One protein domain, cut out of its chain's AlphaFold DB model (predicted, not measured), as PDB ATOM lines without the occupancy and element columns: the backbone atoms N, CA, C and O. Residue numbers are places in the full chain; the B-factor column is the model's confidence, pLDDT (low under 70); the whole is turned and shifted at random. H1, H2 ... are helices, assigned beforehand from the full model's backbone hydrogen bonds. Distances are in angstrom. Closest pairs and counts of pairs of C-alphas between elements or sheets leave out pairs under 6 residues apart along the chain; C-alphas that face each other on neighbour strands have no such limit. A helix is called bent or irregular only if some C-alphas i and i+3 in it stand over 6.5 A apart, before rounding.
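Overview. This is residues 286 to 375, 399 to 423 and 431 to 489 of the 579 residues of an uncharacterized protein of Kwoniella bestiolae CBS 10118 (UniProt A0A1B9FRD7). A loose cluster of crossed helices has H6 in its middle, with H2 on one side of it and H7 on the other, H1 packed on both H6 and H7, and H3 at one end of H6. H4 lies far out at one end of the long axis, where residues 366 to 375 stick out, and the long unnamed stretches 302 to 322 and 411 to 423 reach toward the other end. The printed part has 174 residues with seven named helices, H1 to H7 in order, and no named strand: the class is all helix. It is loose, with a radius of gyration of the C-alphas of 20.0 A, and elongated, spanning 74 by 41 by 28 A.

Along the chain. Find C-alpha 286 at (148.508, 166.681, 204.692); from there H1 runs to residue 301, 22.1 A from first to last C-alpha. H2 holds residues 323 to 336, 19.8 A, and H3 residues 338 to 345. H3 is irregular: C-alphas 339 and 342 are 9.0 A apart. Look next at C-alpha 356, at (169.093, 188.804, 185.281), where H4 begins; it ends at residue 371, 22.1 A on. H5 holds residues 400 to 410, and H6 residues 453 to 466, 20.1 A. H7, residues 470 to 487, is the longest, 25.9 A, ending at (132.445, 167.265, 220.789).

Arrangement. Start at H6, the hub, which touches four helices. H1 touches it at a shallow tilt of 25 degrees, opposite ways; their closest C-alphas, Val 290 and Ala 462, are 6.2 A apart. H2 touches it at a steep tilt of 51 degrees, closest at Leu 334 and Ala 461, C-alphas 6.0 A apart. H3 touches residues 461 to 465 of H6 alone, with the C-alphas of Leu 339 and Ala 465 closest at 5.0 A. H7 touches H6 about perpendicular, at 74 degrees, through residues 470 to 474 alone; Ser 463 and Val 470 have the closest C-alphas, 5.4 A apart. H7 touches H1 too, with residues 473 to 481 alone; the C-alphas of Ser 291 and Val 477 are closest at 4.8 A. H5 touches no helix but is near H2. H4 touches no helix and is only just apart from H3, 8.4 A at the closest. In H1, H2, H4, H5, H6 and H7 every O i to N i+4 pair is within hydrogen-bond range; in H3 0 of 4 are, beside 3 of 5 O i to N i+3 pairs.

Size, cuts and confidence. The two C-alphas farthest apart, those of Ala 375 and Pro 423, are 78.2 A apart. Residues 376 to 398 are not printed, a gap of 37.0 A between C-alphas 375 and 399; residues 424 to 430 are not printed, a gap of 10.3 A between C-alphas 423 and 431. The link from H1 to H2 is long, with 21 residues. The mean pLDDT of the printed part is 91.0; residues 399 to 400 are under 70.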
ATOM      1  N   GLU A 286     147.783 165.413 204.676       97.50
ATOM      2  CA  GLU A 286     148.508 166.681 204.692       97.50
ATOM      3  C   GLU A 286     147.580 167.888 204.916       97.50
ATOM      4  O   GLU A 286     147.892 168.771 205.717       97.50
ATOM      5  N   VAL A 287     146.385 167.878 204.318       97.62
ATOM      6  CA  VAL A 287     145.371 168.927 204.496       97.62
ATOM      7  C   VAL A 287     144.717 168.838 205.868       97.62
ATOM      8  O   VAL A 287     144.491 169.867 206.504       97.62
ATOM      9  N   ALA A 288     144.435 167.630 206.360       97.56
ATOM     10  CA  ALA A 288     143.899 167.428 207.706       97.56
ATOM     11  C   ALA A 288     144.889 167.903 208.784       97.56
ATOM     12  O   ALA A 288     144.499 168.572 209.742       97.56
ATOM     13  N   ILE A 289     146.177 167.598 208.604       98.06
ATOM     14  CA  ILE A 289     147.269 168.027 209.482       98.06
ATOM     15  C   ILE A 289     147.376 169.551 209.495       98.06
ATOM     16  O   ILE A 289     147.399 170.148 210.572       98.06
ATOM     17  N   VAL A 290     147.405 170.188 208.322       97.88
ATOM     18  CA  VAL A 290     147.465 171.650 208.239       97.88
ATOM     19  C   VAL A 290     146.213 172.304 208.802       97.88
ATOM     20  O   VAL A 290     146.321 173.275 209.541       97.88
ATOM     21  N   SER A 291     145.031 171.750 208.548       98.06
ATOM     22  CA  SER A 291     143.782 172.287 209.093       98.06
ATOM     23  C   SER A 291     143.762 172.213 210.626       98.06
ATOM     24  O   SER A 291     143.406 173.185 211.291       98.06
ATOM     25  N   ALA A 292     144.227 171.099 211.211       98.12
ATOM     26  CA  ALA A 292     144.443 170.984 212.655       98.12
ATOM     27  C   ALA A 292     145.440 172.025 213.170       98.12
ATOM     28  O   ALA A 292     145.207 172.654 214.203       98.12
ATOM     29  N   TRP A 293     146.548 172.210 212.456       97.94
ATOM     30  CA  TRP A 293     147.570 173.185 212.808       97.94
ATOM     31  C   TRP A 293     147.036 174.624 212.780       97.94
ATOM     32  O   TRP A 293     147.244 175.347 213.752       97.94
ATOM     33  N   VAL A 294     146.266 175.015 211.756       97.94
ATOM     34  CA  VAL A 294     145.613 176.335 211.669       97.94
ATOM     35  C   VAL A 294     144.683 176.557 212.863       97.94
ATOM     36  O   VAL A 294     144.746 177.605 213.507       97.94
ATOM     37  N   ILE A 295     143.863 175.562 213.220       97.69
ATOM     38  CA  ILE A 295     142.983 175.639 214.396       97.69
ATOM     39  C   ILE A 295     143.801 175.831 215.677       97.69
ATOM     40  O   ILE A 295     143.443 176.650 216.522       97.69
ATOM     41  N   ILE A 296     144.918 175.118 215.825       97.25
ATOM     42  CA  ILE A 296     145.810 175.268 216.980       97.25
ATOM     43  C   ILE A 296     146.425 176.666 217.021       97.25
ATOM     44  O   ILE A 296     146.425 177.281 218.083       97.25
ATOM     45  N   MET A 297     146.880 177.209 215.893       97.00
ATOM     46  CA  MET A 297     147.425 178.570 215.846       97.00
ATOM     47  C   MET A 297     146.378 179.622 216.178       97.00
ATOM     48  O   MET A 297     146.644 180.548 216.941       97.00
ATOM     49  N   LYS A 298     145.148 179.432 215.705       96.38
ATOM     50  CA  LYS A 298     144.007 180.276 216.052       96.38
ATOM     51  C   LYS A 298     143.692 180.237 217.551       96.38
ATOM     52  O   LYS A 298     143.451 181.279 218.159       96.38
ATOM     53  N   ILE A 299     143.753 179.050 218.157       95.62
ATOM     54  CA  ILE A 299     143.579 178.830 219.599       95.62
ATOM     55  C   ILE A 299     144.689 179.481 220.423       95.62
ATOM     56  O   ILE A 299     144.398 180.040 221.478       95.62
ATOM     57  N   LEU A 300     145.939 179.380 219.971       94.88
ATOM     58  CA  LEU A 300     147.115 179.850 220.704       94.88
ATOM     59  C   LEU A 300     147.271 181.369 220.616       94.88
ATOM     60  O   LEU A 300     147.423 182.025 221.642       94.88
ATOM     61  N   TYR A 301     147.207 181.920 219.404       95.25
ATOM     62  CA  TYR A 301     147.527 183.323 219.144       95.25
ATOM     63  C   TYR A 301     146.310 184.248 219.107       95.25
ATOM     64  O   TYR A 301     146.476 185.462 219.149       95.25
ATOM     65  N   GLY A 302     145.086 183.711 219.061       95.38
ATOM     66  CA  GLY A 302     143.897 184.558 218.944       95.38
ATOM     67  C   GLY A 302     143.724 185.165 217.551       95.38
ATOM     68  O   GLY A 302     143.185 186.263 217.418       95.38
ATOM     69  N   LEU A 303     144.128 184.426 216.507       96.25
ATOM     70  CA  LEU A 303     144.009 184.827 215.091       96.25
ATOM     71  C   LEU A 303     142.551 185.030 214.634       96.25
ATOM     72  O   LEU A 303     142.283 185.364 213.487       96.25
ATOM     73  N   ASP A 304     141.582 184.807 215.518       94.94
ATOM     74  CA  ASP A 304     140.171 185.096 215.310       94.94
ATOM     75  C   ASP A 304     139.775 186.546 215.648       94.94
ATOM     76  O   ASP A 304     138.584 186.870 215.687       94.94
ATOM     77  N   GLY A 305     140.769 187.412 215.871       93.25
ATOM     78  CA  GLY A 305     140.601 188.822 216.224       93.25
ATOM     79  C   GLY A 305     140.345 189.048 217.714       93.25
ATOM     80  O   GLY A 305     139.986 190.156 218.114       93.25
ATOM     81  N   ILE A 306     140.495 188.008 218.541       92.94
ATOM     82  CA  ILE A 306     140.315 188.095 219.988       92.94
ATOM     83  C   ILE A 306     141.653 187.770 220.659       92.94
ATOM     84  O   ILE A 306     142.071 186.612 220.620       92.94
ATOM     85  N   PRO A 307     142.323 188.748 221.296       91.12
ATOM     86  CA  PRO A 307     143.639 188.529 221.881       91.12
ATOM     87  C   PRO A 307     143.567 187.529 223.040       91.12
ATOM     88  O   PRO A 307     142.621 187.545 223.836       91.12
ATOM     89  N   ARG A 308     144.588 186.673 223.141       91.56
ATOM     90  CA  ARG A 308     144.694 185.620 224.161       91.56
ATOM     91  C   ARG A 308     145.979 185.759 224.947       91.56
ATOM     92  O   ARG A 308     147.011 186.138 224.401       91.56
ATOM     93  N   GLU A 309     145.911 185.433 226.232       92.44
ATOM     94  CA  GLU A 309     147.072 185.480 227.119       92.44
ATOM     95  C   GLU A 309     147.248 184.157 227.867       92.44
ATOM     96  O   GLU A 309     146.295 183.594 228.406       92.44
ATOM     97  N   ALA A 310     148.489 183.670 227.922       93.38
ATOM     98  CA  ALA A 310     148.852 182.475 228.673       93.38
ATOM     99  C   ALA A 310     148.883 182.784 230.182       93.38
ATOM    100  O   ALA A 310     149.886 183.262 230.725       93.38
ATOM    101  N   LEU A 311     147.758 182.530 230.858       92.00
ATOM    102  CA  LEU A 311     147.588 182.799 232.293       92.00
ATOM    103  C   LEU A 311     148.111 181.668 233.193       92.00
ATOM    104  O   LEU A 311     148.407 181.895 234.366       92.00
ATOM    105  N   LEU A 312     148.196 180.437 232.674       92.25
ATOM    106  CA  LEU A 312     148.642 179.265 233.431       92.25
ATOM    107  C   LEU A 312     150.102 178.946 233.132       92.25
ATOM    108  O   LEU A 312     150.499 178.892 231.978       92.25
ATOM    109  N   LYS A 313     150.890 178.602 234.155       92.31
ATOM    110  CA  LYS A 313     152.289 178.152 233.983       92.31
ATOM    111  C   LYS A 313     152.441 176.885 233.136       92.31
ATOM    112  O   LYS A 313     153.524 176.624 232.632       92.31
ATOM    113  N   SER A 314     151.384 176.082 233.042       92.62
ATOM    114  CA  SER A 314     151.337 174.843 232.260       92.62
ATOM    115  C   SER A 314     150.746 175.039 230.862       92.62
ATOM    116  O   SER A 314     150.418 174.052 230.207       92.62
ATOM    117  N   ASP A 315     150.514 176.284 230.443       91.50
ATOM    118  CA  ASP A 315     149.951 176.579 229.133       91.50
ATOM    119  C   ASP A 315     150.956 176.194 228.027       91.50
ATOM    120  O   ASP A 315     152.112 176.627 228.088       91.50
ATOM    121  N   PRO A 316     150.556 175.389 227.023       90.25
ATOM    122  CA  PRO A 316     151.428 175.011 225.911       90.25
ATOM    123  C   PRO A 316     151.887 176.194 225.048       90.25
ATOM    124  O   PRO A 316     152.801 176.014 224.248       90.25
ATOM    125  N   ALA A 317     151.268 177.371 225.178       91.50
ATOM    126  CA  ALA A 317     151.704 178.583 224.497       91.50
ATOM    127  C   ALA A 317     153.004 179.167 225.080       91.50
ATOM    128  O   ALA A 317     153.701 179.918 224.399       91.50
ATOM    129  N   ILE A 318     153.352 178.843 226.333       92.88
ATOM    130  CA  ILE A 318     154.551 179.388 226.979       92.88
ATOM    131  C   ILE A 318     155.804 178.878 226.265       92.88
ATOM    132  O   ILE A 318     155.991 177.676 226.087       92.88
ATOM    133  N   GLY A 319     156.685 179.810 225.898       89.56
ATOM    134  CA  GLY A 319     157.923 179.522 225.169       89.56
ATOM    135  C   GLY A 319     157.769 179.506 223.647       89.56
ATOM    136  O   GLY A 319     158.778 179.451 222.948       89.56
ATOM    137  N   LEU A 320     156.542 179.608 223.117       93.50
ATOM    138  CA  LEU A 320     156.345 179.863 221.690       93.50
ATOM    139  C   LEU A 320     156.776 181.293 221.327       93.50
ATOM    140  O   LEU A 320     156.708 182.183 222.183       93.50
ATOM    141  N   PRO A 321     157.182 181.540 220.067       94.69
ATOM    142  CA  PRO A 321     157.445 182.887 219.575       94.69
ATOM    143  C   PRO A 321     156.226 183.800 219.735       94.69
ATOM    144  O   PRO A 321     155.084 183.345 219.633       94.69
ATOM    145  N   ASN A 322     156.459 185.095 219.935       94.25
ATOM    146  CA  ASN A 322     155.414 186.110 219.918       94.25
ATOM    147  C   ASN A 322     154.696 186.105 218.556       94.25
ATOM    148  O   ASN A 322     155.356 186.089 217.516       94.25
ATOM    149  N   SER A 323     153.358 186.169 218.586       94.81
ATOM    150  CA  SER A 323     152.492 186.190 217.397       94.81
ATOM    151  C   SER A 323     153.000 187.114 216.291       94.81
ATOM    152  O   SER A 323     153.178 186.657 215.172       94.81
ATOM    153  N   HIS A 324     153.311 188.376 216.595       95.94
ATOM    154  CA  HIS A 324     153.704 189.353 215.580       95.94
ATOM    155  C   HIS A 324     155.067 189.040 214.956       95.94
ATOM    156  O   HIS A 324     155.236 189.193 213.752       95.94
ATOM    157  N   ILE A 325     156.033 188.573 215.753       95.12
ATOM    158  CA  ILE A 325     157.375 188.224 215.259       95.12
ATOM    159  C   ILE A 325     157.278 187.016 214.327       95.12
ATOM    160  O   ILE A 325     157.819 187.035 213.227       95.12
ATOM    161  N   TRP A 326     156.538 185.990 214.751       95.31
ATOM    162  CA  TRP A 326     156.314 184.798 213.942       95.31
ATOM    163  C   TRP A 326     155.493 185.086 212.681       95.31
ATOM    164  O   TRP A 326     155.859 184.613 211.611       95.31
ATOM    165  N   LEU A 327     154.432 185.896 212.766       96.56
ATOM    166  CA  LEU A 327     153.624 186.285 211.605       96.56
ATOM    167  C   LEU A 327     154.419 187.116 210.594       96.56
ATOM    168  O   LEU A 327     154.216 186.948 209.397       96.56
ATOM    169  N   ASN A 328     155.317 187.992 211.052       96.44
ATOM    170  CA  ASN A 328     156.182 188.769 210.164       96.44
ATOM    171  C   ASN A 328     157.181 187.871 209.427       96.44
ATOM    172  O   ASN A 328     157.343 188.016 208.220       96.44
ATOM    173  N   GLU A 329     157.794 186.915 210.127       95.12
ATOM    174  CA  GLU A 329     158.666 185.910 209.509       95.12
ATOM    175  C   GLU A 329     157.892 185.043 208.504       95.12
ATOM    176  O   GLU A 329     158.344 184.812 207.384       95.12
ATOM    177  N   LEU A 330     156.694 184.584 208.884       95.44
ATOM    178  CA  LEU A 330     155.844 183.772 208.019       95.44
ATOM    179  C   LEU A 330     155.421 184.546 206.764       95.44
ATOM    180  O   LEU A 330     155.430 183.984 205.673       95.44
ATOM    181  N   ARG A 331     155.093 185.836 206.915       96.56
ATOM    182  CA  ARG A 331     154.782 186.745 205.807       96.56
ATOM    183  C   ARG A 331     155.987 186.938 204.889       96.56
ATOM    184  O   ARG A 331     155.819 186.797 203.687       96.56
ATOM    185  N   GLY A 332     157.179 187.183 205.436       94.75
ATOM    186  CA  GLY A 332     158.402 187.312 204.636       94.75
ATOM    187  C   GLY A 332     158.658 186.067 203.783       94.75
ATOM    188  O   GLY A 332     158.845 186.164 202.578       94.75
ATOM    189  N   ARG A 333     158.527 184.872 204.369       92.75
ATOM    190  CA  ARG A 333     158.691 183.599 203.639       92.75
ATOM    191  C   ARG A 333     157.623 183.344 202.584       92.75
ATOM    192  O   ARG A 333     157.909 182.688 201.582       92.75
ATOM    193  N   LEU A 334     156.398 183.795 202.846       93.69
ATOM    194  CA  LEU A 334     155.299 183.738 201.889       93.69
ATOM    195  C   LEU A 334     155.603 184.647 200.688       93.69
ATOM    196  O   LEU A 334     155.514 184.204 199.550       93.69
ATOM    197  N   GLU A 335     156.031 185.884 200.944       93.00
ATOM    198  CA  GLU A 335     156.400 186.863 199.911       93.00
ATOM    199  C   GLU A 335     157.622 186.411 199.092       93.00
ATOM    200  O   GLU A 335     157.646 186.564 197.873       93.00
ATOM    201  N   GLU A 336     158.603 185.769 199.728       89.75
ATOM    202  CA  GLU A 336     159.770 185.180 199.058       89.75
ATOM    203  C   GLU A 336     159.430 183.900 198.256       89.75
ATOM    204  O   GLU A 336     160.209 183.458 197.400       89.75
ATOM    205  N   GLY A 337     158.265 183.293 198.511       89.44
ATOM    206  CA  GLY A 337     157.824 182.036 197.901       89.44
ATOM    207  C   GLY A 337     158.569 180.798 198.415       89.44
ATOM    208  O   GLY A 337     158.551 179.753 197.766       89.44
ATOM    209  N   VAL A 338     159.223 180.881 199.580       89.88
ATOM    210  CA  VAL A 338     160.003 179.774 200.172       89.88
ATOM    211  C   VAL A 338     159.110 178.569 200.482       89.88
ATOM    212  O   VAL A 338     159.536 177.419 200.369       89.88
ATOM    213  N   LEU A 339     157.854 178.822 200.855       89.94
ATOM    214  CA  LEU A 339     156.892 177.786 201.235       89.94
ATOM    215  C   LEU A 339     156.354 176.991 200.040       89.94
ATOM    216  O   LEU A 339     155.980 175.832 200.210       89.94
ATOM    217  N   GLN A 340     156.361 177.577 198.839       84.94
ATOM    218  CA  GLN A 340     155.945 176.895 197.611       84.94
ATOM    219  C   GLN A 340     156.945 175.807 197.187       84.94
ATOM    220  O   GLN A 340     156.596 174.916 196.406       84.94
ATOM    221  N   GLY A 341     158.188 175.869 197.680       82.06
ATOM    222  CA  GLY A 341     159.269 174.993 197.237       82.06
ATOM    223  C   GLY A 341     159.421 175.041 195.714       82.06
ATOM    224  O   GLY A 341     159.419 176.111 195.111       82.06
ATOM    225  N   GLY A 342     159.475 173.873 195.067       72.19
ATOM    226  CA  GLY A 342     159.581 173.772 193.606       72.19
ATOM    227  C   GLY A 342     158.343 174.236 192.821       72.19
ATOM    228  O   GLY A 342     158.397 174.289 191.594       72.19
ATOM    229  N   ARG A 343     157.223 174.579 193.481       80.25
ATOM    230  CA  ARG A 343     156.008 175.070 192.801       80.25
ATOM    231  C   ARG A 343     156.101 176.531 192.373       80.25
ATOM    232  O   ARG A 343     155.336 176.927 191.496       80.25
ATOM    233  N   LYS A 344     157.047 177.300 192.924       79.88
ATOM    234  CA  LYS A 344     157.310 178.684 192.495       79.88
ATOM    235  C   LYS A 344     157.565 178.763 190.987       79.88
ATOM    236  O   LYS A 344     157.092 179.677 190.322       79.88
ATOM    237  N   ASP A 345     158.195 177.731 190.431       77.44
ATOM    238  CA  ASP A 345     158.509 177.643 189.002       77.44
ATOM    239  C   ASP A 345     157.339 177.174 188.127       77.44
ATOM    240  O   ASP A 345     157.408 177.248 186.904       77.44
ATOM    241  N   VAL A 346     156.265 176.666 188.737       78.56
ATOM    242  CA  VAL A 346     155.067 176.195 188.024       78.56
ATOM    243  C   VAL A 346     154.126 177.356 187.716       78.56
ATOM    244  O   VAL A 346     153.378 177.309 186.737       78.56
ATOM    245  N   GLN A 347     154.137 178.396 188.552       83.69
ATOM    246  CA  GLN A 347     153.345 179.591 188.303       83.69
ATOM    247  C   GLN A 347     153.862 180.321 187.062       83.69
ATOM    248  O   GLN A 347     155.031 180.226 186.692       83.69
ATOM    249  N   LYS A 348     152.963 181.049 186.390       86.06
ATOM    250  CA  LYS A 348     153.314 181.821 185.198       86.06
ATOM    251  C   LYS A 348     154.377 182.853 185.578       86.06
ATOM    252  O   LYS A 348     154.063 183.848 186.224       86.06
ATOM    253  N   GLN A 349     155.619 182.609 185.169       86.75
ATOM    254  CA  GLN A 349     156.709 183.531 185.448       86.75
ATOM    255  C   GLN A 349     156.558 184.800 184.609       86.75
ATOM    256  O   GLN A 349     156.275 184.764 183.406       86.75
ATOM    257  N   HIS A 350     156.724 185.941 185.268       91.44
ATOM    258  CA  HIS A 350     156.709 187.247 184.634       91.44
ATOM    259  C   HIS A 350     158.145 187.632 184.269       91.44
ATOM    260  O   HIS A 350     158.814 188.335 185.018       91.44
ATOM    261  N   PHE A 351     158.613 187.196 183.095       92.75
ATOM    262  CA  PHE A 351     159.985 187.456 182.625       92.75
ATOM    263  C   PHE A 351     160.359 188.946 182.578       92.75
ATOM    264  O   PHE A 351     161.530 189.289 182.654       92.75
ATOM    265  N   ASN A 352     159.370 189.840 182.492       95.19
ATOM    266  CA  ASN A 352     159.595 191.286 182.479       95.19
ATOM    267  C   ASN A 352     159.986 191.860 183.853       95.19
ATOM    268  O   ASN A 352     160.447 192.996 183.913       95.19
ATOM    269  N   THR A 353     159.728 191.135 184.946       93.75
ATOM    270  CA  THR A 353     160.006 191.573 186.326       93.75
ATOM    271  C   THR A 353     161.100 190.751 187.001       93.75
ATOM    272  O   THR A 353     161.410 191.008 188.158       93.75
ATOM    273  N   MET A 354     161.616 189.739 186.307       92.19
ATOM    274  CA  MET A 354     162.610 188.798 186.807       92.19
ATOM    275  C   MET A 354     164.001 189.420 186.695       92.19
ATOM    276  O   MET A 354     164.292 190.084 185.697       92.19
ATOM    277  N   ASP A 355     164.832 189.234 187.716       94.69
ATOM    278  CA  ASP A 355     166.211 189.730 187.689       94.69
ATOM    279  C   ASP A 355     167.071 188.921 186.698       94.69
ATOM    280  O   ASP A 355     166.728 187.785 186.361       94.69
ATOM    281  N   GLU A 356     168.190 189.481 186.231       94.38
ATOM    282  CA  GLU A 356     169.093 188.804 185.281       94.38
ATOM    283  C   GLU A 356     169.621 187.479 185.859       94.38
ATOM    284  O   GLU A 356     169.590 186.451 185.180       94.38
ATOM    285  N   ASP A 357     169.986 187.469 187.145       89.19
ATOM    286  CA  ASP A 357     170.449 186.267 187.852       89.19
ATOM    287  C   ASP A 357     169.348 185.195 187.961       89.19
ATOM    288  O   ASP A 357     169.602 183.994 187.833       89.19
ATOM    289  N   GLU A 358     168.101 185.617 188.188       88.00
ATOM    290  CA  GLU A 358     166.961 184.702 188.235       88.00
ATOM    291  C   GLU A 358     166.688 184.113 186.844       88.00
ATOM    292  O   GLU A 358     166.450 182.909 186.725       88.00
ATOM    293  N   LEU A 359     166.746 184.937 185.789       93.12
ATOM    294  CA  LEU A 359     166.574 184.504 184.401       93.12
ATOM    295  C   LEU A 359     167.617 183.458 184.003       93.12
ATOM    296  O   LEU A 359     167.249 182.435 183.422       93.12
ATOM    297  N   ASP A 360     168.886 183.674 184.342       89.81
ATOM    298  CA  ASP A 360     169.955 182.712 184.072       89.81
ATOM    299  C   ASP A 360     169.722 181.393 184.823       89.81
ATOM    300  O   ASP A 360     169.812 180.318 184.224       89.81
ATOM    301  N   LEU A 361     169.314 181.454 186.098       87.50
ATOM    302  CA  LEU A 361     168.944 180.267 186.874       87.50
ATOM    303  C   LEU A 361     167.758 179.517 186.244       87.50
ATOM    304  O   LEU A 361     167.742 178.282 186.197       87.50
ATOM    305  N   PHE A 362     166.760 180.246 185.741       90.75
ATOM    306  CA  PHE A 362     165.625 179.661 185.033       90.75
ATOM    307  C   PHE A 362     166.061 178.986 183.729       90.75
ATOM    308  O   PHE A 362     165.625 177.866 183.454       90.75
ATOM    309  N   LEU A 363     166.921 179.629 182.936       91.44
ATOM    310  CA  LEU A 363     167.427 179.080 181.679       91.44
ATOM    311  C   LEU A 363     168.295 177.842 181.911       91.44
ATOM    312  O   LEU A 363     168.093 176.844 181.221       91.44
ATOM    313  N   GLU A 364     169.175 177.852 182.913       88.19
ATOM    314  CA  GLU A 364     169.969 176.680 183.302       88.19
ATOM    315  C   GLU A 364     169.054 175.529 183.741       88.19
ATOM    316  O   GLU A 364     169.215 174.376 183.323       88.19
ATOM    317  N   LYS A 365     168.033 175.833 184.551       88.38
ATOM    318  CA  LYS A 365     167.040 174.843 184.966       88.38
ATOM    319  C   LYS A 365     166.267 174.292 183.766       88.38
ATOM    320  O   LYS A 365     166.077 173.078 183.679       88.38
ATOM    321  N   ALA A 366     165.838 175.145 182.840       90.31
ATOM    322  CA  ALA A 366     165.121 174.745 181.635       90.31
ATOM    323  C   ALA A 366     165.999 173.893 180.712       90.31
ATOM    324  O   ALA A 366     165.539 172.862 180.227       90.31
ATOM    325  N   GLU A 367     167.263 174.268 180.513       88.94
ATOM    326  CA  GLU A 367     168.245 173.493 179.756       88.94
ATOM    327  C   GLU A 367     168.410 172.102 180.371       88.94
ATOM    328  O   GLU A 367     168.195 171.091 179.697       88.94
ATOM    329  N   LYS A 368     168.687 172.039 181.676       87.94
ATOM    330  CA  LYS A 368     168.834 170.781 182.408       87.94
ATOM    331  C   LYS A 368     167.593 169.900 182.269       87.94
ATOM    332  O   LYS A 368     167.711 168.717 181.958       87.94
ATOM    333  N   LEU A 369     166.398 170.452 182.477       87.75
ATOM    334  CA  LEU A 369     165.151 169.691 182.382       87.75
ATOM    335  C   LEU A 369     164.874 169.220 180.948       87.75
ATOM    336  O   LEU A 369     164.557 168.053 180.736       87.75
ATOM    337  N   LEU A 370     165.023 170.091 179.952       86.12
ATOM    338  CA  LEU A 370     164.697 169.770 178.563       86.12
ATOM    339  C   LEU A 370     165.711 168.824 177.910       86.12
ATOM    340  O   LEU A 370     165.321 168.063 177.023       86.12
ATOM    341  N   LEU A 371     166.981 168.851 178.325       84.69
ATOM    342  CA  LEU A 371     168.040 168.059 177.695       84.69
ATOM    343  C   LEU A 371     168.296 166.706 178.371       84.69
ATOM    344  O   LEU A 371     168.617 165.751 177.668       84.69
ATOM    345  N   ASN A 372     168.088 166.562 179.689       81.88
ATOM    346  CA  ASN A 372     168.484 165.353 180.438       81.88
ATOM    347  C   ASN A 372     167.932 164.024 179.883       81.88
ATOM    348  O   ASN A 372     168.548 162.971 180.063       81.88
ATOM    349  N   HIS A 373     166.766 164.044 179.229       79.88
ATOM    350  CA  HIS A 373     166.060 162.830 178.793       79.88
ATOM    351  C   HIS A 373     165.605 162.859 177.330       79.88
ATOM    352  O   HIS A 373     164.743 162.065 176.932       79.88
ATOM    353  N   ARG A 374     166.183 163.748 176.516       80.00
ATOM    354  CA  ARG A 374     165.931 163.804 175.072       80.00
ATOM    355  C   ARG A 374     167.129 163.248 174.315       80.00
ATOM    356  O   ARG A 374     168.274 163.498 174.669       80.00
ATOM    357  N   ALA A 375     166.855 162.443 173.291       73.12
ATOM    358  CA  ALA A 375     167.910 161.977 172.404       73.12
ATOM    359  C   ALA A 375     168.476 163.188 171.663       73.12
ATOM    360  O   ALA A 375     167.706 163.949 171.071       73.12
ATOM    361  N   ASN A 399     166.979 174.658 205.909       59.47
ATOM    362  CA  ASN A 399     166.181 174.729 207.142       59.47
ATOM    363  C   ASN A 399     166.323 176.078 207.871       59.47
ATOM    364  O   ASN A 399     166.761 176.143 209.022       59.47
ATOM    365  N   SER A 400     165.912 177.171 207.230       69.69
ATOM    366  CA  SER A 400     165.991 178.523 207.807       69.69
ATOM    367  C   SER A 400     165.149 178.727 209.080       69.69
ATOM    368  O   SER A 400     165.376 179.689 209.810       69.69
ATOM    369  N   TRP A 401     164.186 177.850 209.395       83.88
ATOM    370  CA  TRP A 401     163.429 177.939 210.656       83.88
ATOM    371  C   TRP A 401     164.265 177.598 211.889       83.88
ATOM    372  O   TRP A 401     163.976 178.103 212.970       83.88
ATOM    373  N   ILE A 402     165.313 176.781 211.746       85.12
ATOM    374  CA  ILE A 402     166.226 176.480 212.857       85.12
ATOM    375  C   ILE A 402     166.911 177.771 213.297       85.12
ATOM    376  O   ILE A 402     166.847 178.122 214.471       85.12
ATOM    377  N   THR A 403     167.444 178.535 212.342       85.81
ATOM    378  CA  THR A 403     168.064 179.842 212.590       85.81
ATOM    379  C   THR A 403     167.086 180.821 213.243       85.81
ATOM    380  O   THR A 403     167.453 181.515 214.189       85.81
ATOM    381  N   PHE A 404     165.827 180.850 212.787       87.00
ATOM    382  CA  PHE A 404     164.778 181.669 213.403       87.00
ATOM    383  C   PHE A 404     164.478 181.247 214.848       87.00
ATOM    384  O   PHE A 404     164.347 182.091 215.734       87.00
ATOM    385  N   HIS A 405     164.367 179.947 215.124       85.56
ATOM    386  CA  HIS A 405     164.098 179.458 216.473       85.56
ATOM    387  C   HIS A 405     165.289 179.646 217.411       85.56
ATOM    388  O   HIS A 405     165.079 179.980 218.574       85.56
ATOM    389  N   GLU A 406     166.519 179.491 216.926       87.75
ATOM    390  CA  GLU A 406     167.731 179.784 217.690       87.75
ATOM    391  C   GLU A 406     167.807 181.274 218.040       87.75
ATOM    392  O   GLU A 406     167.959 181.620 219.213       87.75
ATOM    393  N   SER A 407     167.601 182.166 217.065       87.44
ATOM    394  CA  SER A 407     167.619 183.615 217.301       87.44
ATOM    395  C   SER A 407     166.486 184.066 218.230       87.44
ATOM    396  O   SER A 407     166.708 184.848 219.156       87.44
ATOM    397  N   THR A 408     165.287 183.505 218.056       87.56
ATOM    398  CA  THR A 408     164.117 183.778 218.903       87.56
ATOM    399  C   THR A 408     164.300 183.228 220.315       87.56
ATOM    400  O   THR A 408     163.939 183.890 221.285       87.56
ATOM    401  N   SER A 409     164.887 182.036 220.466       86.69
ATOM    402  CA  SER A 409     165.083 181.404 221.773       86.69
ATOM    403  C   SER A 409     166.112 182.122 222.641       86.69
ATOM    404  O   SER A 409     166.048 182.011 223.866       86.69
ATOM    405  N   LEU A 410     167.058 182.841 222.038       89.19
ATOM    406  CA  LEU A 410     168.065 183.606 222.771       89.19
ATOM    407  C   LEU A 410     167.491 184.879 223.412       89.19
ATOM    408  O   LEU A 410     168.064 185.396 224.371       89.19
ATOM    409  N   GLN A 411     166.353 185.376 222.925       90.06
ATOM    410  CA  GLN A 411     165.731 186.607 223.406       90.06
ATOM    411  C   GLN A 411     164.397 186.300 224.092       90.06
ATOM    412  O   GLN A 411     163.368 186.148 223.441       90.06
ATOM    413  N   ALA A 412     164.381 186.288 225.429       87.12
ATOM    414  CA  ALA A 412     163.166 186.031 226.216       87.12
ATOM    415  C   ALA A 412     161.998 186.993 225.897       87.12
ATOM    416  O   ALA A 412     160.840 186.642 226.106       87.12
ATOM    417  N   ILE A 413     162.292 188.188 225.367       90.12
ATOM    418  CA  ILE A 413     161.302 189.184 224.917       90.12
ATOM    419  C   ILE A 413     160.486 188.669 223.718       90.12
ATOM    420  O   ILE A 413     159.325 189.041 223.552       90.12
ATOM    421  N   ASN A 414     161.071 187.784 222.910       90.25
ATOM    422  CA  ASN A 414     160.446 187.261 221.700       90.25
ATOM    423  C   ASN A 414     159.598 186.016 221.968       90.25
ATOM    424  O   ASN A 414     158.964 185.512 221.045       90.25
ATOM    425  N   GLN A 415     159.566 185.519 223.204       91.19
ATOM    426  CA  GLN A 415     158.726 184.398 223.611       91.19
ATOM    427  C   GLN A 415     157.472 184.896 224.323       91.19
ATOM    428  O   GLN A 415     157.491 185.947 224.961       91.19
ATOM    429  N   ILE A 416     156.383 184.127 224.263       87.75
ATOM    430  CA  ILE A 416     155.182 184.396 225.060       87.75
ATOM    431  C   ILE A 416     155.537 184.237 226.549       87.75
ATOM    432  O   ILE A 416     155.813 183.113 226.992       87.75
ATOM    433  N   PRO A 417     155.517 185.324 227.351       90.31
ATOM    434  CA  PRO A 417     155.811 185.230 228.768       90.31
ATOM    435  C   PRO A 417     154.579 184.736 229.531       90.31
ATOM    436  O   PRO A 417     153.443 185.100 229.223       90.31
ATOM    437  N   HIS A 418     154.801 183.972 230.599       90.56
ATOM    438  CA  HIS A 418     153.748 183.683 231.570       90.56
ATOM    439  C   HIS A 418     153.346 184.977 232.296       90.56
ATOM    440  O   HIS A 418     154.148 185.545 233.045       90.56
ATOM    441  N   LYS A 419     152.096 185.419 232.115       86.12
ATOM    442  CA  LYS A 419     151.540 186.583 232.817       86.12
ATOM    443  C   LYS A 419     150.760 186.103 234.045       86.12
ATOM    444  O   LYS A 419     149.644 185.611 233.890       86.12
ATOM    445  N   PRO A 420     151.315 186.212 235.270       86.00
ATOM    446  CA  PRO A 420     150.564 185.839 236.462       86.00
ATOM    447  C   PRO A 420     149.309 186.707 236.566       86.00
ATOM    448  O   PRO A 420     149.370 187.913 236.322       86.00
ATOM    449  N   ILE A 421     148.192 186.091 236.958       84.06
ATOM    450  CA  ILE A 421     146.915 186.780 237.166       84.06
ATOM    451  C   ILE A 421     147.141 187.905 238.177       84.06
ATOM    452  O   ILE A 421     147.344 187.657 239.367       84.06
ATOM    453  N   GLN A 422     147.133 189.146 237.698       82.94
ATOM    454  CA  GLN A 422     147.187 190.299 238.582       82.94
ATOM    455  C   GLN A 422     145.788 190.536 239.157       82.94
ATOM    456  O   GLN A 422     144.808 190.452 238.412       82.94
ATOM    457  N   PRO A 423     145.658 190.826 240.465       79.19
ATOM    458  CA  PRO A 423     144.375 191.194 241.045       79.19
ATOM    459  C   PRO A 423     143.884 192.470 240.353       79.19
ATOM    460  O   PRO A 423     144.444 193.549 240.539       79.19
ATOM    461  N   LEU A 431     138.241 188.949 232.497       82.75
ATOM    462  CA  LEU A 431     139.575 188.377 232.333       82.75
ATOM    463  C   LEU A 431     139.880 188.214 230.831       82.75
ATOM    464  O   LEU A 431     138.951 187.955 230.057       82.75
ATOM    465  N   PRO A 432     141.144 188.395 230.402       85.06
ATOM    466  CA  PRO A 432     141.529 188.059 229.039       85.06
ATOM    467  C   PRO A 432     141.208 186.584 228.787       85.06
ATOM    468  O   PRO A 432     141.376 185.752 229.682       85.06
ATOM    469  N   LEU A 433     140.724 186.271 227.584       89.06
ATOM    470  CA  LEU A 433     140.396 184.893 227.240       89.06
ATOM    471  C   LEU A 433     141.664 184.050 227.244       89.06
ATOM    472  O   LEU A 433     142.687 184.429 226.665       89.06
ATOM    473  N   MET A 434     141.567 182.872 227.846       88.56
ATOM    474  CA  MET A 434     142.649 181.903 227.774       88.56
ATOM    475  C   MET A 434     142.682 181.219 226.397       88.56
ATOM    476  O   MET A 434     141.646 181.126 225.716       88.56
ATOM    477  N   PRO A 435     143.850 180.700 225.972       89.00
ATOM    478  CA  PRO A 435     143.934 179.791 224.837       89.00
ATOM    479  C   PRO A 435     142.909 178.654 224.954       89.00
ATOM    480  O   PRO A 435     142.902 177.890 225.916       89.00
ATOM    481  N   GLY A 436     142.010 178.565 223.969       84.44
ATOM    482  CA  GLY A 436     141.019 177.488 223.843       84.44
ATOM    483  C   GLY A 436     139.647 177.741 224.477       84.44
ATOM    484  O   GLY A 436     138.764 176.905 224.315       84.44
ATOM    485  N   GLU A 437     139.424 178.875 225.150       87.81
ATOM    486  CA  GLU A 437     138.156 179.142 225.854       87.81
ATOM    487  C   GLU A 437     136.971 179.417 224.906       87.81
ATOM    488  O   GLU A 437     135.882 178.860 225.060       87.81
ATOM    489  N   ARG A 438     137.172 180.272 223.898       90.12
ATOM    490  CA  ARG A 438     136.161 180.605 222.883       90.12
ATOM    491  C   ARG A 438     136.845 180.959 221.578       90.12
ATOM    492  O   ARG A 438     137.653 181.875 221.581       90.12
ATOM    493  N   ILE A 439     136.473 180.294 220.489       93.38
ATOM    494  CA  ILE A 439     137.038 180.499 219.149       93.38
ATOM    495  C   ILE A 439     135.901 180.913 218.213       93.38
ATOM    496  O   ILE A 439     134.827 180.307 218.249       93.38
ATOM    497  N   ARG A 440     136.107 181.934 217.380       94.94
ATOM    498  CA  ARG A 440     135.157 182.307 216.319       94.94
ATOM    499  C   ARG A 440     135.449 181.512 215.048       94.94
ATOM    500  O   ARG A 440     136.518 181.675 214.480       94.94
ATOM    501  N   SER A 441     134.516 180.692 214.571       94.69
ATOM    502  CA  SER A 441     134.636 179.998 213.277       94.69
ATOM    503  C   SER A 441     134.385 180.944 212.100       94.69
ATOM    504  O   SER A 441     133.523 181.822 212.198       94.69
ATOM    505  N   PHE A 442     135.085 180.738 210.983       95.69
ATOM    506  CA  PHE A 442     134.865 181.478 209.732       95.69
ATOM    507  C   PHE A 442     134.296 180.532 208.668       95.69
ATOM    508  O   PHE A 442     134.679 179.367 208.604       95.69
ATOM    509  N   SER A 443     133.350 181.020 207.865       95.19
ATOM    510  CA  SER A 443     132.750 180.242 206.774       95.19
ATOM    511  C   SER A 443     133.679 180.256 205.565       95.19
ATOM    512  O   SER A 443     134.048 181.329 205.099       95.19
ATOM    513  N   ALA A 444     134.007 179.091 205.010       94.25
ATOM    514  CA  ALA A 444     134.840 178.987 203.815       94.25
ATOM    515  C   ALA A 444     134.130 179.478 202.542       94.25
ATOM    516  O   ALA A 444     134.780 179.770 201.547       94.25
ATOM    517  N   ASN A 445     132.795 179.557 202.567       92.19
ATOM    518  CA  ASN A 445     131.978 180.041 201.451       92.19
ATOM    519  C   ASN A 445     131.590 181.522 201.589       92.19
ATOM    520  O   ASN A 445     130.649 181.953 200.926       92.19
ATOM    521  N   ASP A 446     132.216 182.277 202.495       91.19
ATOM    522  CA  ASP A 446     131.942 183.710 202.605       91.19
ATOM    523  C   ASP A 446     132.494 184.437 201.362       91.19
ATOM    524  O   ASP A 446     133.710 184.464 201.182       91.19
ATOM    525  N   PRO A 447     131.639 185.005 200.487       81.81
ATOM    526  CA  PRO A 447     132.094 185.666 199.267       81.81
ATOM    527  C   PRO A 447     132.882 186.949 199.546       81.81
ATOM    528  O   PRO A 447     133.628 187.392 198.678       81.81
ATOM    529  N   TYR A 448     132.699 187.550 200.726       82.19
ATOM    530  CA  TYR A 448     133.424 188.751 201.139       82.19
ATOM    531  C   TYR A 448     134.702 188.422 201.898       82.19
ATOM    532  O   TYR A 448     135.555 189.294 202.019       82.19
ATOM    533  N   LEU A 449     134.826 187.173 202.367       70.50
ATOM    534  CA  LEU A 449     136.057 186.590 202.889       70.50
ATOM    535  C   LEU A 449     136.791 187.551 203.842       70.50
ATOM    536  O   LEU A 449     138.002 187.716 203.751       70.50
ATOM    537  N   GLU A 450     136.048 188.178 204.769       87.62
ATOM    538  CA  GLU A 450     136.598 189.050 205.820       87.62
ATOM    539  C   GLU A 450     137.346 188.200 206.868       87.62
ATOM    540  O   GLU A 450     136.988 188.124 208.049       87.62
ATOM    541  N   LEU A 451     138.375 187.485 206.416       94.31
ATOM    542  CA  LEU A 451     139.348 186.837 207.268       94.31
ATOM    543  C   LEU A 451     140.183 187.929 207.940       94.31
ATOM    544  O   LEU A 451     140.612 188.878 207.281       94.31
ATOM    545  N   PRO A 452     140.460 187.808 209.248       96.25
ATOM    546  CA  PRO A 452     141.500 188.607 209.871       96.25
ATOM    547  C   PRO A 452     142.799 188.462 209.072       96.25
ATOM    548  O   PRO A 452     143.198 187.341 208.756       96.25
ATOM    549  N   SER A 453     143.468 189.576 208.783       95.69
ATOM    550  CA  SER A 453     144.682 189.598 207.952       95.69
ATOM    551  C   SER A 453     145.789 188.678 208.482       95.69
ATOM    552  O   SER A 453     146.555 188.105 207.715       95.69
ATOM    553  N   GLU A 454     145.861 188.493 209.800       96.94
ATOM    554  CA  GLU A 454     146.783 187.553 210.440       96.94
ATOM    555  C   GLU A 454     146.432 186.091 210.126       96.94
ATOM    556  O   GLU A 454     147.315 185.290 209.832       96.94
ATOM    557  N   LEU A 455     145.142 185.739 210.152       96.94
ATOM    558  CA  LEU A 455     144.672 184.394 209.824       96.94
ATOM    559  C   LEU A 455     144.832 184.099 208.330       96.94
ATOM    560  O   LEU A 455     145.198 182.983 207.972       96.94
ATOM    561  N   GLU A 456     144.598 185.093 207.476       96.44
ATOM    562  CA  GLU A 456     144.796 184.993 206.029       96.44
ATOM    563  C   GLU A 456     146.241 184.607 205.682       96.44
ATOM    564  O   GLU A 456     146.451 183.634 204.959       96.44
ATOM    565  N   VAL A 457     147.242 185.282 206.266       97.19
ATOM    566  CA  VAL A 457     148.664 184.927 206.076       97.19
ATOM    567  C   VAL A 457     148.928 183.480 206.477       97.19
ATOM    568  O   VAL A 457     149.598 182.748 205.752       97.19
ATOM    569  N   VAL A 458     148.377 183.047 207.614       97.44
ATOM    570  CA  VAL A 458     148.566 181.684 208.126       97.44
ATOM    571  C   VAL A 458     147.941 180.642 207.202       97.44
ATOM    572  O   VAL A 458     148.563 179.610 206.966       97.44
ATOM    573  N   ILE A 459     146.749 180.899 206.660       97.44
ATOM    574  CA  ILE A 459     146.080 179.995 205.716       97.44
ATOM    575  C   ILE A 459     146.827 179.963 204.381       97.44
ATOM    576  O   ILE A 459     147.031 178.877 203.845       97.44
ATOM    577  N   ASN A 460     147.258 181.113 203.863       96.56
ATOM    578  CA  ASN A 460     148.007 181.184 202.610       96.56
ATOM    579  C   ASN A 460     149.323 180.406 202.735       96.56
ATOM    580  O   ASN A 460     149.570 179.498 201.942       96.56
ATOM    581  N   ALA A 461     150.084 180.635 203.808       96.81
ATOM    582  CA  ALA A 461     151.301 179.887 204.114       96.81
ATOM    583  C   ALA A 461     151.053 178.374 204.238       96.81
ATOM    584  O   ALA A 461     151.785 177.560 203.675       96.81
ATOM    585  N   ALA A 462     149.986 177.988 204.939       96.94
ATOM    586  CA  ALA A 462     149.538 176.605 205.058       96.94
ATOM    587  C   ALA A 462     149.185 175.969 203.700       96.94
ATOM    588  O   ALA A 462     149.540 174.817 203.440       96.94
ATOM    589  N   SER A 463     148.484 176.714 202.846       96.44
ATOM    590  CA  SER A 463     148.053 176.269 201.522       96.44
ATOM    591  C   SER A 463     149.239 176.076 200.578       96.44
ATOM    592  O   SER A 463     149.305 175.054 199.895       96.44
ATOM    593  N   GLU A 464     150.229 176.973 200.617       95.38
ATOM    594  CA  GLU A 464     151.457 176.863 199.830       95.38
ATOM    595  C   GLU A 464     152.316 175.687 200.284       95.38
ATOM    596  O   GLU A 464     152.721 174.878 199.449       95.38
ATOM    597  N   ALA A 465     152.501 175.530 201.599       95.44
ATOM    598  CA  ALA A 465     153.301 174.450 202.172       95.44
ATOM    599  C   ALA A 465     152.761 173.051 201.827       95.44
ATOM    600  O   ALA A 465     153.527 172.090 201.731       95.44
ATOM    601  N   VAL A 466     151.441 172.918 201.667       96.44
ATOM    602  CA  VAL A 466     150.774 171.651 201.317       96.44
ATOM    603  C   VAL A 466     150.452 171.549 199.831       96.44
ATOM    604  O   VAL A 466     150.152 170.461 199.352       96.44
ATOM    605  N   GLY A 467     150.534 172.658 199.104       95.12
ATOM    606  CA  GLY A 467     150.219 172.802 197.691       95.12
ATOM    607  C   GLY A 467     148.759 172.574 197.320       95.12
ATOM    608  O   GLY A 467     148.461 172.030 196.256       95.12
ATOM    609  N   TRP A 468     147.847 172.978 198.199       96.12
ATOM    610  CA  TRP A 468     146.402 172.924 197.968       96.12
ATOM    611  C   TRP A 468     145.831 174.329 197.812       96.12
ATOM    612  O   TRP A 468     146.455 175.310 198.206       96.12
ATOM    613  N   GLU A 469     144.637 174.433 197.235       94.62
ATOM    614  CA  GLU A 469     143.956 175.720 197.108       94.62
ATOM    615  C   GLU A 469     143.507 176.235 198.487       94.62
ATOM    616  O   GLU A 469     142.966 175.481 199.303       94.62
ATOM    617  N   VAL A 470     143.672 177.541 198.723       95.19
ATOM    618  CA  VAL A 470     143.253 178.247 199.950       95.19
ATOM    619  C   VAL A 470     141.801 177.916 200.315       95.19
ATOM    620  O   VAL A 470     141.500 177.592 201.466       95.19
ATOM    621  N   GLY A 471     140.901 177.930 199.325       94.69
ATOM    622  CA  GLY A 471     139.485 177.623 199.516       94.69
ATOM    623  C   GLY A 471     139.229 176.184 199.972       94.69
ATOM    624  O   GLY A 471     138.367 175.951 200.821       94.69
ATOM    625  N   GLU A 472     139.987 175.208 199.463       95.12
ATOM    626  CA  GLU A 472     139.874 173.815 199.903       95.12
ATOM    627  C   GLU A 472     140.357 173.658 201.348       95.12
ATOM    628  O   GLU A 472     139.623 173.103 202.168       95.12
ATOM    629  N   VAL A 473     141.527 174.213 201.689       96.81
ATOM    630  CA  VAL A 473     142.059 174.194 203.065       96.81
ATOM    631  C   VAL A 473     141.063 174.833 204.036       96.81
ATOM    632  O   VAL A 473     140.731 174.237 205.061       96.81
ATOM    633  N   MET A 474     140.496 175.987 203.683       96.38
ATOM    634  CA  MET A 474     139.487 176.667 204.500       96.38
ATOM    635  C   MET A 474     138.223 175.841 204.725       96.38
ATOM    636  O   MET A 474     137.715 175.789 205.847       96.38
ATOM    637  N   ARG A 475     137.726 175.139 203.697       95.75
ATOM    638  CA  ARG A 475     136.573 174.232 203.841       95.75
ATOM    639  C   ARG A 475     136.855 173.110 204.839       95.75
ATOM    640  O   ARG A 475     135.938 172.697 205.552       95.75
ATOM    641  N   PHE A 476     138.090 172.611 204.900       96.31
ATOM    642  CA  PHE A 476     138.485 171.587 205.869       96.31
ATOM    643  C   PHE A 476     138.690 172.149 207.277       96.31
ATOM    644  O   PHE A 476     138.262 171.508 208.238       96.31
ATOM    645  N   VAL A 477     139.242 173.357 207.412       97.06
ATOM    646  CA  VAL A 477     139.307 174.071 208.698       97.06
ATOM    647  C   VAL A 477     137.902 174.248 209.274       97.06
ATOM    648  O   VAL A 477     137.639 173.802 210.389       97.06
ATOM    649  N   GLU A 478     136.960 174.788 208.495       96.06
ATOM    650  CA  GLU A 478     135.560 174.961 208.907       96.06
ATOM    651  C   GLU A 478     134.905 173.622 209.300       96.06
ATOM    652  O   GLU A 478     134.181 173.528 210.296       96.06
ATOM    653  N   ALA A 479     135.172 172.556 208.539       95.62
ATOM    654  CA  ALA A 479     134.673 171.218 208.839       95.62
ATOM    655  C   ALA A 479     135.187 170.690 210.184       95.62
ATOM    656  O   ALA A 479     134.417 170.140 210.976       95.62
ATOM    657  N   MET A 480     136.481 170.860 210.456       96.50
ATOM    658  CA  MET A 480     137.111 170.437 211.704       96.50
ATOM    659  C   MET A 480     136.642 171.278 212.894       96.50
ATOM    660  O   MET A 480     136.382 170.719 213.958       96.50
ATOM    661  N   GLU A 481     136.435 172.583 212.712       96.06
ATOM    662  CA  GLU A 481     135.837 173.460 213.727       96.06
ATOM    663  C   GLU A 481     134.413 173.019 214.095       96.06
ATOM    664  O   GLU A 481     134.089 172.892 215.277       96.06
ATOM    665  N   ARG A 482     133.577 172.678 213.105       94.75
ATOM    666  CA  ARG A 482     132.237 172.114 213.352       94.75
ATOM    667  C   ARG A 482     132.288 170.768 214.069       94.75
ATOM    668  O   ARG A 482     131.457 170.503 214.939       94.75
ATOM    669  N   ARG A 483     133.250 169.902 213.725       94.31
ATOM    670  CA  ARG A 483     133.460 168.628 214.436       94.31
ATOM    671  C   ARG A 483     133.849 168.879 215.897       94.31
ATOM    672  O   ARG A 483     133.284 168.234 216.778       94.31
ATOM    673  N   LEU A 484     134.724 169.852 216.169       94.31
ATOM    674  CA  LEU A 484     135.090 170.258 217.534       94.31
ATOM    675  C   LEU A 484     133.892 170.791 218.325       94.31
ATOM    676  O   LEU A 484     133.688 170.388 219.470       94.31
ATOM    677  N   GLU A 485     133.055 171.632 217.715       93.00
ATOM    678  CA  GLU A 485     131.802 172.090 218.330       93.00
ATOM    679  C   GLU A 485     130.877 170.904 218.661       93.00
ATOM    680  O   GLU A 485     130.246 170.852 219.722       93.00
ATOM    681  N   GLY A 486     130.864 169.897 217.786       92.56
ATOM    682  CA  GLY A 486     130.170 168.628 217.968       92.56
ATOM    683  C   GLY A 486     130.651 167.795 219.162       92.56
ATOM    684  O   GLY A 486     129.841 167.047 219.713       92.56
ATOM    685  N   LEU A 487     131.899 167.953 219.610       92.25
ATOM    686  CA  LEU A 487     132.445 167.265 220.789       92.25
ATOM    687  C   LEU A 487     132.125 167.980 222.106       92.25
ATOM    688  O   LEU A 487     132.214 167.370 223.173       92.25
ATOM    689  N   ARG A 488     131.715 169.254 222.059       88.81
ATOM    690  CA  ARG A 488     131.408 170.026 223.267       88.81
ATOM    691  C   ARG A 488     130.255 169.378 224.054       88.81
ATOM    692  O   ARG A 488     129.203 169.129 223.439       88.81
ATOM    693  N   PRO A 489     130.397 169.145 225.378       89.12
ATOM    694  CA  PRO A 489     129.341 168.583 226.214       89.12
ATOM    695  C   PRO A 489     128.024 169.338 226.044       89.12
ATOM    696  O   PRO A 489     127.989 170.567 225.986       89.12
TER     697      PRO A 489